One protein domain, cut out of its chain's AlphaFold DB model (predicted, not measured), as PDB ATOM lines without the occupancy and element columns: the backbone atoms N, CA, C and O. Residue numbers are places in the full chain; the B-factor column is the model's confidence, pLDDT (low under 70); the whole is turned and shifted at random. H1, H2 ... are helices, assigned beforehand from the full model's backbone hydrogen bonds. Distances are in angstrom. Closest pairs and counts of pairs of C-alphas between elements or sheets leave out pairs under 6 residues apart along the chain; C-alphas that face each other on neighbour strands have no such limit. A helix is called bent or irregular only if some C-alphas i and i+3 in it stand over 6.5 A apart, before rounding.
ATOM      1  N   SER A   4     135.003 103.622 135.013       62.47
ATOM      2  CA  SER A   4     134.351 102.633 135.880       62.47
ATOM      3  C   SER A   4     135.118 101.309 136.007       62.47
ATOM      4  O   SER A   4     135.091 100.700 137.075       62.47
ATOM      5  N   VAL A   5     135.871 100.883 134.983       66.94
ATOM      6  CA  VAL A   5     136.679  99.642 135.026       66.94
ATOM      7  C   VAL A   5     137.827  99.768 136.011       66.94
ATOM      8  O   VAL A   5     138.149  98.831 136.740       66.94
ATOM      9  N   LEU A   6     138.426 100.954 136.068       67.25
ATOM     10  CA  LEU A   6     139.510 101.250 136.992       67.25
ATOM     11  C   LEU A   6     139.033 101.245 138.451       67.25
ATOM     12  O   LEU A   6     139.823 100.914 139.341       67.25
ATOM     13  N   SER A   7     137.751 101.540 138.685       71.06
ATOM     14  CA  SER A   7     137.136 101.655 140.011       71.06
ATOM     15  C   SER A   7     136.690 100.302 140.585       71.06
ATOM     16  O   SER A   7     136.923 100.034 141.763       71.06
ATOM     17  N   ASP A   8     136.152  99.403 139.756       83.31
ATOM     18  CA  ASP A   8     135.682  98.068 140.161       83.31
ATOM     19  C   ASP A   8     136.845  97.043 140.244       83.31
ATOM     20  O   ASP A   8     137.468  96.721 139.225       83.31
ATOM     21  N   PRO A   9     137.168  96.485 141.434       80.94
ATOM     22  CA  PRO A   9     138.249  95.509 141.583       80.94
ATOM     23  C   PRO A   9     138.070  94.222 140.770       80.94
ATOM     24  O   PRO A   9     139.067  93.673 140.294       80.94
ATOM     25  N   GLY A  10     136.833  93.744 140.601       83.56
ATOM     26  CA  GLY A  10     136.527  92.516 139.871       83.56
ATOM     27  C   GLY A  10     136.751  92.689 138.372       83.56
ATOM     28  O   GLY A  10     137.471  91.899 137.754       83.56
ATOM     29  N   ARG A  11     136.225  93.780 137.803       85.00
ATOM     30  CA  ARG A  11     136.450  94.136 136.389       85.00
ATOM     31  C   ARG A  11     137.922  94.396 136.098       85.00
ATOM     32  O   ARG A  11     138.453  93.894 135.110       85.00
ATOM     33  N   ARG A  12     138.620  95.088 137.003       86.25
ATOM     34  CA  ARG A  12     140.064  95.334 136.889       86.25
ATOM     35  C   ARG A  12     140.872  94.037 136.902       86.25
ATOM     36  O   ARG A  12     141.785  93.871 136.095       86.25
ATOM     37  N   ALA A  13     140.551  93.105 137.801       85.44
ATOM     38  CA  ALA A  13     141.222  91.807 137.855       85.44
ATOM     39  C   ALA A  13     140.970  90.979 136.586       85.44
ATOM     40  O   ALA A  13     141.883  90.304 136.116       85.44
ATOM     41  N   ALA A  14     139.764  91.035 136.015       86.44
ATOM     42  CA  ALA A  14     139.462  90.405 134.732       86.44
ATOM     43  C   ALA A  14     140.288  91.021 133.590       86.44
ATOM     44  O   ALA A  14     140.956  90.283 132.870       86.44
ATOM     45  N   MET A  15     140.346  92.353 133.500       88.38
ATOM     46  CA  MET A  15     141.129  93.053 132.477       88.38
ATOM     47  C   MET A  15     142.628  92.724 132.563       88.38
ATOM     48  O   MET A  15     143.264  92.420 131.561       88.38
ATOM     49  N   ARG A  16     143.200  92.685 133.773       88.06
ATOM     50  CA  ARG A  16     144.615  92.321 133.977       88.06
ATOM     51  C   ARG A  16     144.969  90.917 133.480       88.06
ATOM     52  O   ARG A  16     146.123  90.674 133.146       88.06
ATOM     53  N   ARG A  17     144.016  89.976 133.453       86.62
ATOM     54  CA  ARG A  17     144.269  88.592 133.007       86.62
ATOM     55  C   ARG A  17     144.451  88.467 131.496       86.62
ATOM     56  O   ARG A  17     145.009  87.449 131.075       86.62
ATOM     57  N   ALA A  18     144.012  89.474 130.738       87.06
ATOM     58  CA  ALA A  18     144.194  89.586 129.294       87.06
ATOM     59  C   ALA A  18     145.604  90.066 128.897       87.06
ATOM     60  O   ALA A  18     145.935  90.074 127.718       87.06
ATOM     61  N   LEU A  19     146.454  90.451 129.858       86.31
ATOM     62  CA  LEU A  19     147.777  90.990 129.556       86.31
ATOM     63  C   LEU A  19     148.680  89.958 128.858       86.31
ATOM     64  O   LEU A  19     148.924  88.882 129.405       86.31
ATOM     65  N   GLY A  20     149.201  90.317 127.680       81.31
ATOM     66  CA  GLY A  20     150.080  89.462 126.872       81.31
ATOM     67  C   GLY A  20     149.382  88.243 126.255       81.31
ATOM     68  O   GLY A  20     150.063  87.320 125.800       81.31
ATOM     69  N   VAL A  21     148.046  88.220 126.284       86.25
ATOM     70  CA  VAL A  21     147.209  87.179 125.688       86.25
ATOM     71  C   VAL A  21     146.653  87.693 124.365       86.25
ATOM     72  O   VAL A  21     146.188  88.825 124.286       86.25
ATOM     73  N   GLU A  22     146.691  86.840 123.350       85.88
ATOM     74  CA  GLU A  22     146.197  87.153 122.013       85.88
ATOM     75  C   GLU A  22     144.663  87.326 121.986       85.88
ATOM     76  O   GLU A  22     143.956  86.668 122.770       85.88
ATOM     77  N   PRO A  23     144.130  88.197 121.106       85.38
ATOM     78  CA  PRO A  23     142.696  88.299 120.857       85.38
ATOM     79  C   PRO A  23     142.049  86.936 120.552       85.38
ATOM     80  O   PRO A  23     142.667  86.048 119.974       85.38
ATOM     81  N   GLY A  24     140.806  86.735 120.992       85.69
ATOM     82  CA  GLY A  24     140.064  85.479 120.809       85.69
ATOM     83  C   GLY A  24     140.366  84.364 121.821       85.69
ATOM     84  O   GLY A  24     139.624  83.384 121.891       85.69
ATOM     85  N   HIS A  25     141.390  84.496 122.669       88.81
ATOM     86  CA  HIS A  25     141.651  83.517 123.728       88.81
ATOM     87  C   HIS A  25     140.581  83.591 124.847       88.81
ATOM     88  O   HIS A  25     140.256  84.687 125.297       88.81
ATOM     89  N   PRO A  26     140.119  82.480 125.462       89.38
ATOM     90  CA  PRO A  26     139.073  82.509 126.506       89.38
ATOM     91  C   PRO A  26     139.343  83.436 127.708       89.38
ATOM     92  O   PRO A  26     138.435  83.879 128.409       89.38
ATOM     93  N   ARG A  27     140.617  83.763 127.949       86.75
ATOM     94  CA  ARG A  27     141.059  84.686 129.011       86.75
ATOM     95  C   ARG A  27     140.771  86.160 128.705       86.75
ATOM     96  O   ARG A  27     140.746  86.951 129.645       86.75
ATOM     97  N   THR A  28     140.564  86.529 127.441       87.19
ATOM     98  CA  THR A  28     140.224  87.897 127.018       87.19
ATOM     99  C   THR A  28     138.710  88.128 126.989       87.19
ATOM    100  O   THR A  28     138.272  89.274 126.975       87.19
ATOM    101  N   PHE A  29     137.885  87.076 127.103       88.75
ATOM    102  CA  PHE A  29     136.424  87.169 126.960       88.75
ATOM    103  C   PHE A  29     135.762  88.160 127.920       88.75
ATOM    104  O   PHE A  29     134.926  88.966 127.518       88.75
ATOM    105  N   HIS A  30     136.185  88.178 129.184       87.00
ATOM    106  CA  HIS A  30     135.675  89.157 130.145       87.00
ATOM    107  C   HIS A  30     136.182  90.585 129.891       87.00
ATOM    108  O   HIS A  30     135.506  91.537 130.279       87.00
ATOM    109  N   ALA A  31     137.341  90.741 129.247       86.62
ATOM    110  CA  ALA A  31     137.888  92.043 128.879       86.62
ATOM    111  C   ALA A  31     137.108  92.678 127.713       86.62
ATOM    112  O   ALA A  31     136.911  93.895 127.716       86.62
ATOM    113  N   TYR A  32     136.569  91.874 126.782       87.12
ATOM    114  CA  TYR A  32     135.761  92.381 125.660       87.12
ATOM    115  C   TYR A  32     134.561  93.207 126.091       87.12
ATOM    116  O   TYR A  32     134.248  94.199 125.441       87.12
ATOM    117  N   ARG A  33     133.938  92.882 127.231       86.69
ATOM    118  CA  ARG A  33     132.825  93.669 127.785       86.69
ATOM    119  C   ARG A  33     133.157  95.160 127.913       86.69
ATOM    120  O   ARG A  33     132.265  96.001 127.809       86.69
ATOM    121  N   GLU A  34     134.419  95.481 128.174       85.88
ATOM    122  CA  GLU A  34     134.858  96.849 128.430       85.88
ATOM    123  C   GLU A  34     135.424  97.541 127.188       85.88
ATOM    124  O   GLU A  34     135.318  98.767 127.081       85.88
ATOM    125  N   ILE A  35     135.988  96.777 126.247       85.88
ATOM    126  CA  ILE A  35     136.600  97.329 125.033       85.88
ATOM    127  C   ILE A  35     135.683  97.324 123.808       85.88
ATOM    128  O   ILE A  35     135.887  98.149 122.928       85.88
ATOM    129  N   ALA A  36     134.645  96.478 123.762       85.44
ATOM    130  CA  ALA A  36     133.798  96.290 122.577       85.44
ATOM    131  C   ALA A  36     133.161  97.588 122.058       85.44
ATOM    132  O   ALA A  36     132.974  97.742 120.863       85.44
ATOM    133  N   ARG A  37     132.883  98.558 122.940       84.50
ATOM    134  CA  ARG A  37     132.329  99.864 122.540       84.50
ATOM    135  C   ARG A  37     133.309 100.761 121.775       84.50
ATOM    136  O   ARG A  37     132.889 101.764 121.216       84.50
ATOM    137  N   PHE A  38     134.605 100.490 121.902       82.75
ATOM    138  CA  PHE A  38     135.676 101.248 121.256       82.75
ATOM    139  C   PHE A  38     136.162 100.557 119.982       82.75
ATOM    140  O   PHE A  38     136.984 101.123 119.277       82.75
ATOM    141  N   LEU A  39     135.675  99.344 119.713       84.25
ATOM    142  CA  LEU A  39     135.958  98.625 118.487       84.25
ATOM    143  C   LEU A  39     134.915  98.979 117.418       84.25
ATOM    144  O   LEU A  39     133.744  99.174 117.758       84.25
ATOM    145  N   PRO A  40     135.309  99.035 116.133       78.94
ATOM    146  CA  PRO A  40     134.361  99.143 115.029       78.94
ATOM    147  C   PRO A  40     133.355  97.987 115.077       78.94
ATOM    148  O   PRO A  40     133.737  96.848 115.342       78.94
ATOM    149  N   SER A  41     132.075  98.271 114.815       73.56
ATOM    150  CA  SER A  41     130.996  97.281 114.986       73.56
ATOM    151  C   SER A  41     131.023  96.156 113.944       73.56
ATOM    152  O   SER A  41     130.635  95.037 114.265       73.56
ATOM    153  N   ASP A  42     131.505  96.435 112.729       71.31
ATOM    154  CA  ASP A  42     131.326  95.521 111.592       71.31
ATOM    155  C   ASP A  42     132.562  94.663 111.283       71.31
ATOM    156  O   ASP A  42     132.424  93.531 110.822       71.31
ATOM    157  N   ASN A  43     133.773  95.177 111.528       77.12
ATOM    158  CA  ASN A  43     135.016  94.442 111.281       77.12
ATOM    159  C   ASN A  43     136.192  95.040 112.079       77.12
ATOM    160  O   ASN A  43     136.931  95.881 111.554       77.12
ATOM    161  N   PRO A  44     136.362  94.676 113.362       80.56
ATOM    162  CA  PRO A  44     137.491  95.157 114.141       80.56
ATOM    163  C   PRO A  44     138.803  94.624 113.560       80.56
ATOM    164  O   PRO A  44     138.969  93.425 113.344       80.56
ATOM    165  N   ARG A  45     139.763  95.523 113.320       87.19
ATOM    166  CA  ARG A  45     141.111  95.116 112.916       87.19
ATOM    167  C   ARG A  45     141.775  94.367 114.083       87.19
ATOM    168  O   ARG A  45     141.832  94.932 115.179       87.19
ATOM    169  N   PRO A  46     142.347  93.164 113.873       87.31
ATOM    170  CA  PRO A  46     142.969  92.391 114.951       87.31
ATOM    171  C   PRO A  46     144.070  93.148 115.709       87.31
ATOM    172  O   PRO A  46     144.193  93.010 116.925       87.31
ATOM    173  N   ALA A  47     144.844  93.988 115.013       88.25
ATOM    174  CA  ALA A  47     145.889  94.811 115.624       88.25
ATOM    175  C   ALA A  47     145.319  95.873 116.582       88.25
ATOM    176  O   ALA A  47     145.819  96.055 117.691       88.25
ATOM    177  N   GLU A  48     144.226  96.530 116.193       89.31
ATOM    178  CA  GLU A  48     143.540  97.540 117.005       89.31
ATOM    179  C   GLU A  48     142.895  96.917 118.250       89.31
ATOM    180  O   GLU A  48     143.008  97.431 119.365       89.31
ATOM    181  N   GLU A  49     142.297  95.741 118.080       90.25
ATOM    182  CA  GLU A  49     141.766  94.933 119.171       90.25
ATOM    183  C   GLU A  49     142.848  94.513 120.169       90.25
ATOM    184  O   GLU A  49     142.685  94.691 121.383       90.25
ATOM    185  N   HIS A  50     143.985  94.020 119.679       90.88
ATOM    186  CA  HIS A  50     145.112  93.638 120.524       90.88
ATOM    187  C   HIS A  50     145.721  94.849 121.249       90.88
ATOM    188  O   HIS A  50     146.061  94.757 122.437       90.88
ATOM    189  N   ALA A  51     145.811  95.999 120.575       91.31
ATOM    190  CA  ALA A  51     146.263  97.262 121.152       91.31
ATOM    191  C   ALA A  51     145.361  97.713 122.306       91.31
ATOM    192  O   ALA A  51     145.855  97.963 123.410       91.31
ATOM    193  N   LEU A  52     144.042  97.736 122.099       89.94
ATOM    194  CA  LEU A  52     143.067  98.111 123.125       89.94
ATOM    195  C   LEU A  52     143.072  97.147 124.317       89.94
ATOM    196  O   LEU A  52     143.050  97.594 125.469       89.94
ATOM    197  N   LEU A  53     143.148  95.834 124.069       90.38
ATOM    198  CA  LEU A  53     143.279  94.830 125.131       90.38
ATOM    199  C   LEU A  53     144.554  95.050 125.948       90.38
ATOM    200  O   LEU A  53     144.500  95.088 127.179       90.38
ATOM    201  N   THR A  54     145.689  95.227 125.271       91.25
ATOM    202  CA  THR A  54     146.992  95.406 125.918       91.25
ATOM    203  C   THR A  54     147.016  96.678 126.747       91.25
ATOM    204  O   THR A  54     147.312  96.623 127.940       91.25
ATOM    205  N   VAL A  55     146.659  97.819 126.157       90.94
ATOM    206  CA  VAL A  55     146.680  99.109 126.854       90.94
ATOM    207  C   VAL A  55     145.692  99.122 128.016       90.94
ATOM    208  O   VAL A  55     146.054  99.529 129.121       90.94
ATOM    209  N   GLY A  56     144.480  98.598 127.837       89.62
ATOM    210  CA  GLY A  56     143.521  98.552 128.935       89.62
ATOM    211  C   GLY A  56     143.937  97.601 130.065       89.62
ATOM    212  O   GLY A  56     143.722  97.901 131.245       89.62
ATOM    213  N   ALA A  57     144.604  96.487 129.746       90.44
ATOM    214  CA  ALA A  57     145.207  95.610 130.747       90.44
ATOM    215  C   ALA A  57     146.372  96.294 131.485       90.44
ATOM    216  O   ALA A  57     146.505  96.112 132.698       90.44
ATOM    217  N   LEU A  58     147.169  97.112 130.789       89.50
ATOM    218  CA  LEU A  58     148.269  97.892 131.364       89.50
ATOM    219  C   LEU A  58     147.778  98.983 132.315       89.50
ATOM    220  O   LEU A  58     148.261  99.033 133.447       89.50
ATOM    221  N   MET A  59     146.773  99.771 131.921       86.06
ATOM    222  CA  MET A  59     146.109 100.737 132.809       86.06
ATOM    223  C   MET A  59     145.598 100.049 134.081       86.06
ATOM    224  O   MET A  59     145.834 100.490 135.203       86.06
ATOM    225  N   CYS A  60     144.946  98.892 133.929       86.00
ATOM    226  CA  CYS A  60     144.432  98.120 135.060       86.00
ATOM    227  C   CYS A  60     145.537  97.500 135.932       86.00
ATOM    228  O   CYS A  60     145.287  97.156 137.094       86.00
ATOM    229  N   ALA A  61     146.741  97.317 135.387       84.56
ATOM    230  CA  ALA A  61     147.896  96.761 136.082       84.56
ATOM    231  C   ALA A  61     148.723  97.811 136.846       84.56
ATOM    232  O   ALA A  61     149.606  97.411 137.614       84.56
ATOM    233  N   GLN A  62     148.452  99.111 136.677       79.31
ATOM    234  CA  GLN A  62     149.168 100.177 137.379       79.31
ATOM    235  C   GLN A  62     148.968 100.123 138.912       79.31
ATOM    236  O   GLN A  62     147.905  99.710 139.394       79.31
ATOM    237  N   PRO A  63     149.980 100.538 139.706       73.62
ATOM    238  CA  PRO A  63     149.832 100.749 141.148       73.62
ATOM    239  C   PRO A  63     148.735 101.774 141.470       73.62
ATOM    240  O   PRO A  63     148.517 102.711 140.705       73.62
TER     241      PRO A  63
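This is residues 4 to 63 of the 204 residues of the protein "Type I-E CRISPR-associated protein Cse2/CasB" of Haloechinothrix aidingensis (UniProt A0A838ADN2). One long helix, H4, runs along the length of the domain, and three shorter helices pack on one side of it: H1 and H2 near its last residues, and H3 crossing it near its middle. The loop of residues 17 to 28 leads from H2 to H3, and residues 39 to 45 turn back from H3 into H4. The printed part has 60 residues with four named helices, H1, H2, H3 and H4 in that order, and no named strand; its class is all helix. It is compact, with a radius of gyration of the C-alphas of 10.7 A, and elongated, spanning 33 by 21 by 18 A.

H1, residues 4 to 7, begins at C-alpha 4 (134.351, 102.633, 135.880). H2 is residues 9 to 16, 10.4 A long. H3, residues 29 to 38, is 15.2 A long and irregular: C-alphas 34 and 37 are 7.1 A apart. H4, residues 46 to 61, is 22.1 A long, from C-alpha 46 (142.969, 92.391, 114.951) to C-alpha 61 (147.896, 96.761, 136.082).

H1 and H2 only just touch, only at the corner, with 3 pairs of C-alphas within 8 A; the closest are Val 5 and Arg 11, 5.7 A. H1 also only just touches H4, with 3 such pairs, through residues 59 to 60 of H4 alone; the closest C-alphas are Leu 6 and Cys 60, 6.1 A. H2 touches H4 at a steep tilt of 46 degrees, opposite ways, with C-alphas 16 and 57 closest at 4.6 A. H2 and H3 touch, about perpendicular at 85 degrees, closest at C-alphas 15 and 31, 4.9 A. H3 touches residues 52 to 53 of H4 alone, closest at C-alphas 35 and 52, 6.8 A, and is only just about perpendicular at 70.1 degrees. The helix packing is mostly crossed, with 0 of 3 tilted pairs shallow. Every O i to N i+4 pair is within hydrogen-bond range in H2 and H4; H3 has 2 of 6, beside 4 of 7 O i to N i+3 pairs, and H1 is too short for an i+4 pair.

The C-alphas farthest apart, Asp 42 and Pro 63, are 35.3 A apart. The printed part has no cut. The link from H2 to H3 is long, with 12 residues. Mean pLDDT of the printed part is 84.4; residues 4 to 6 are under 70.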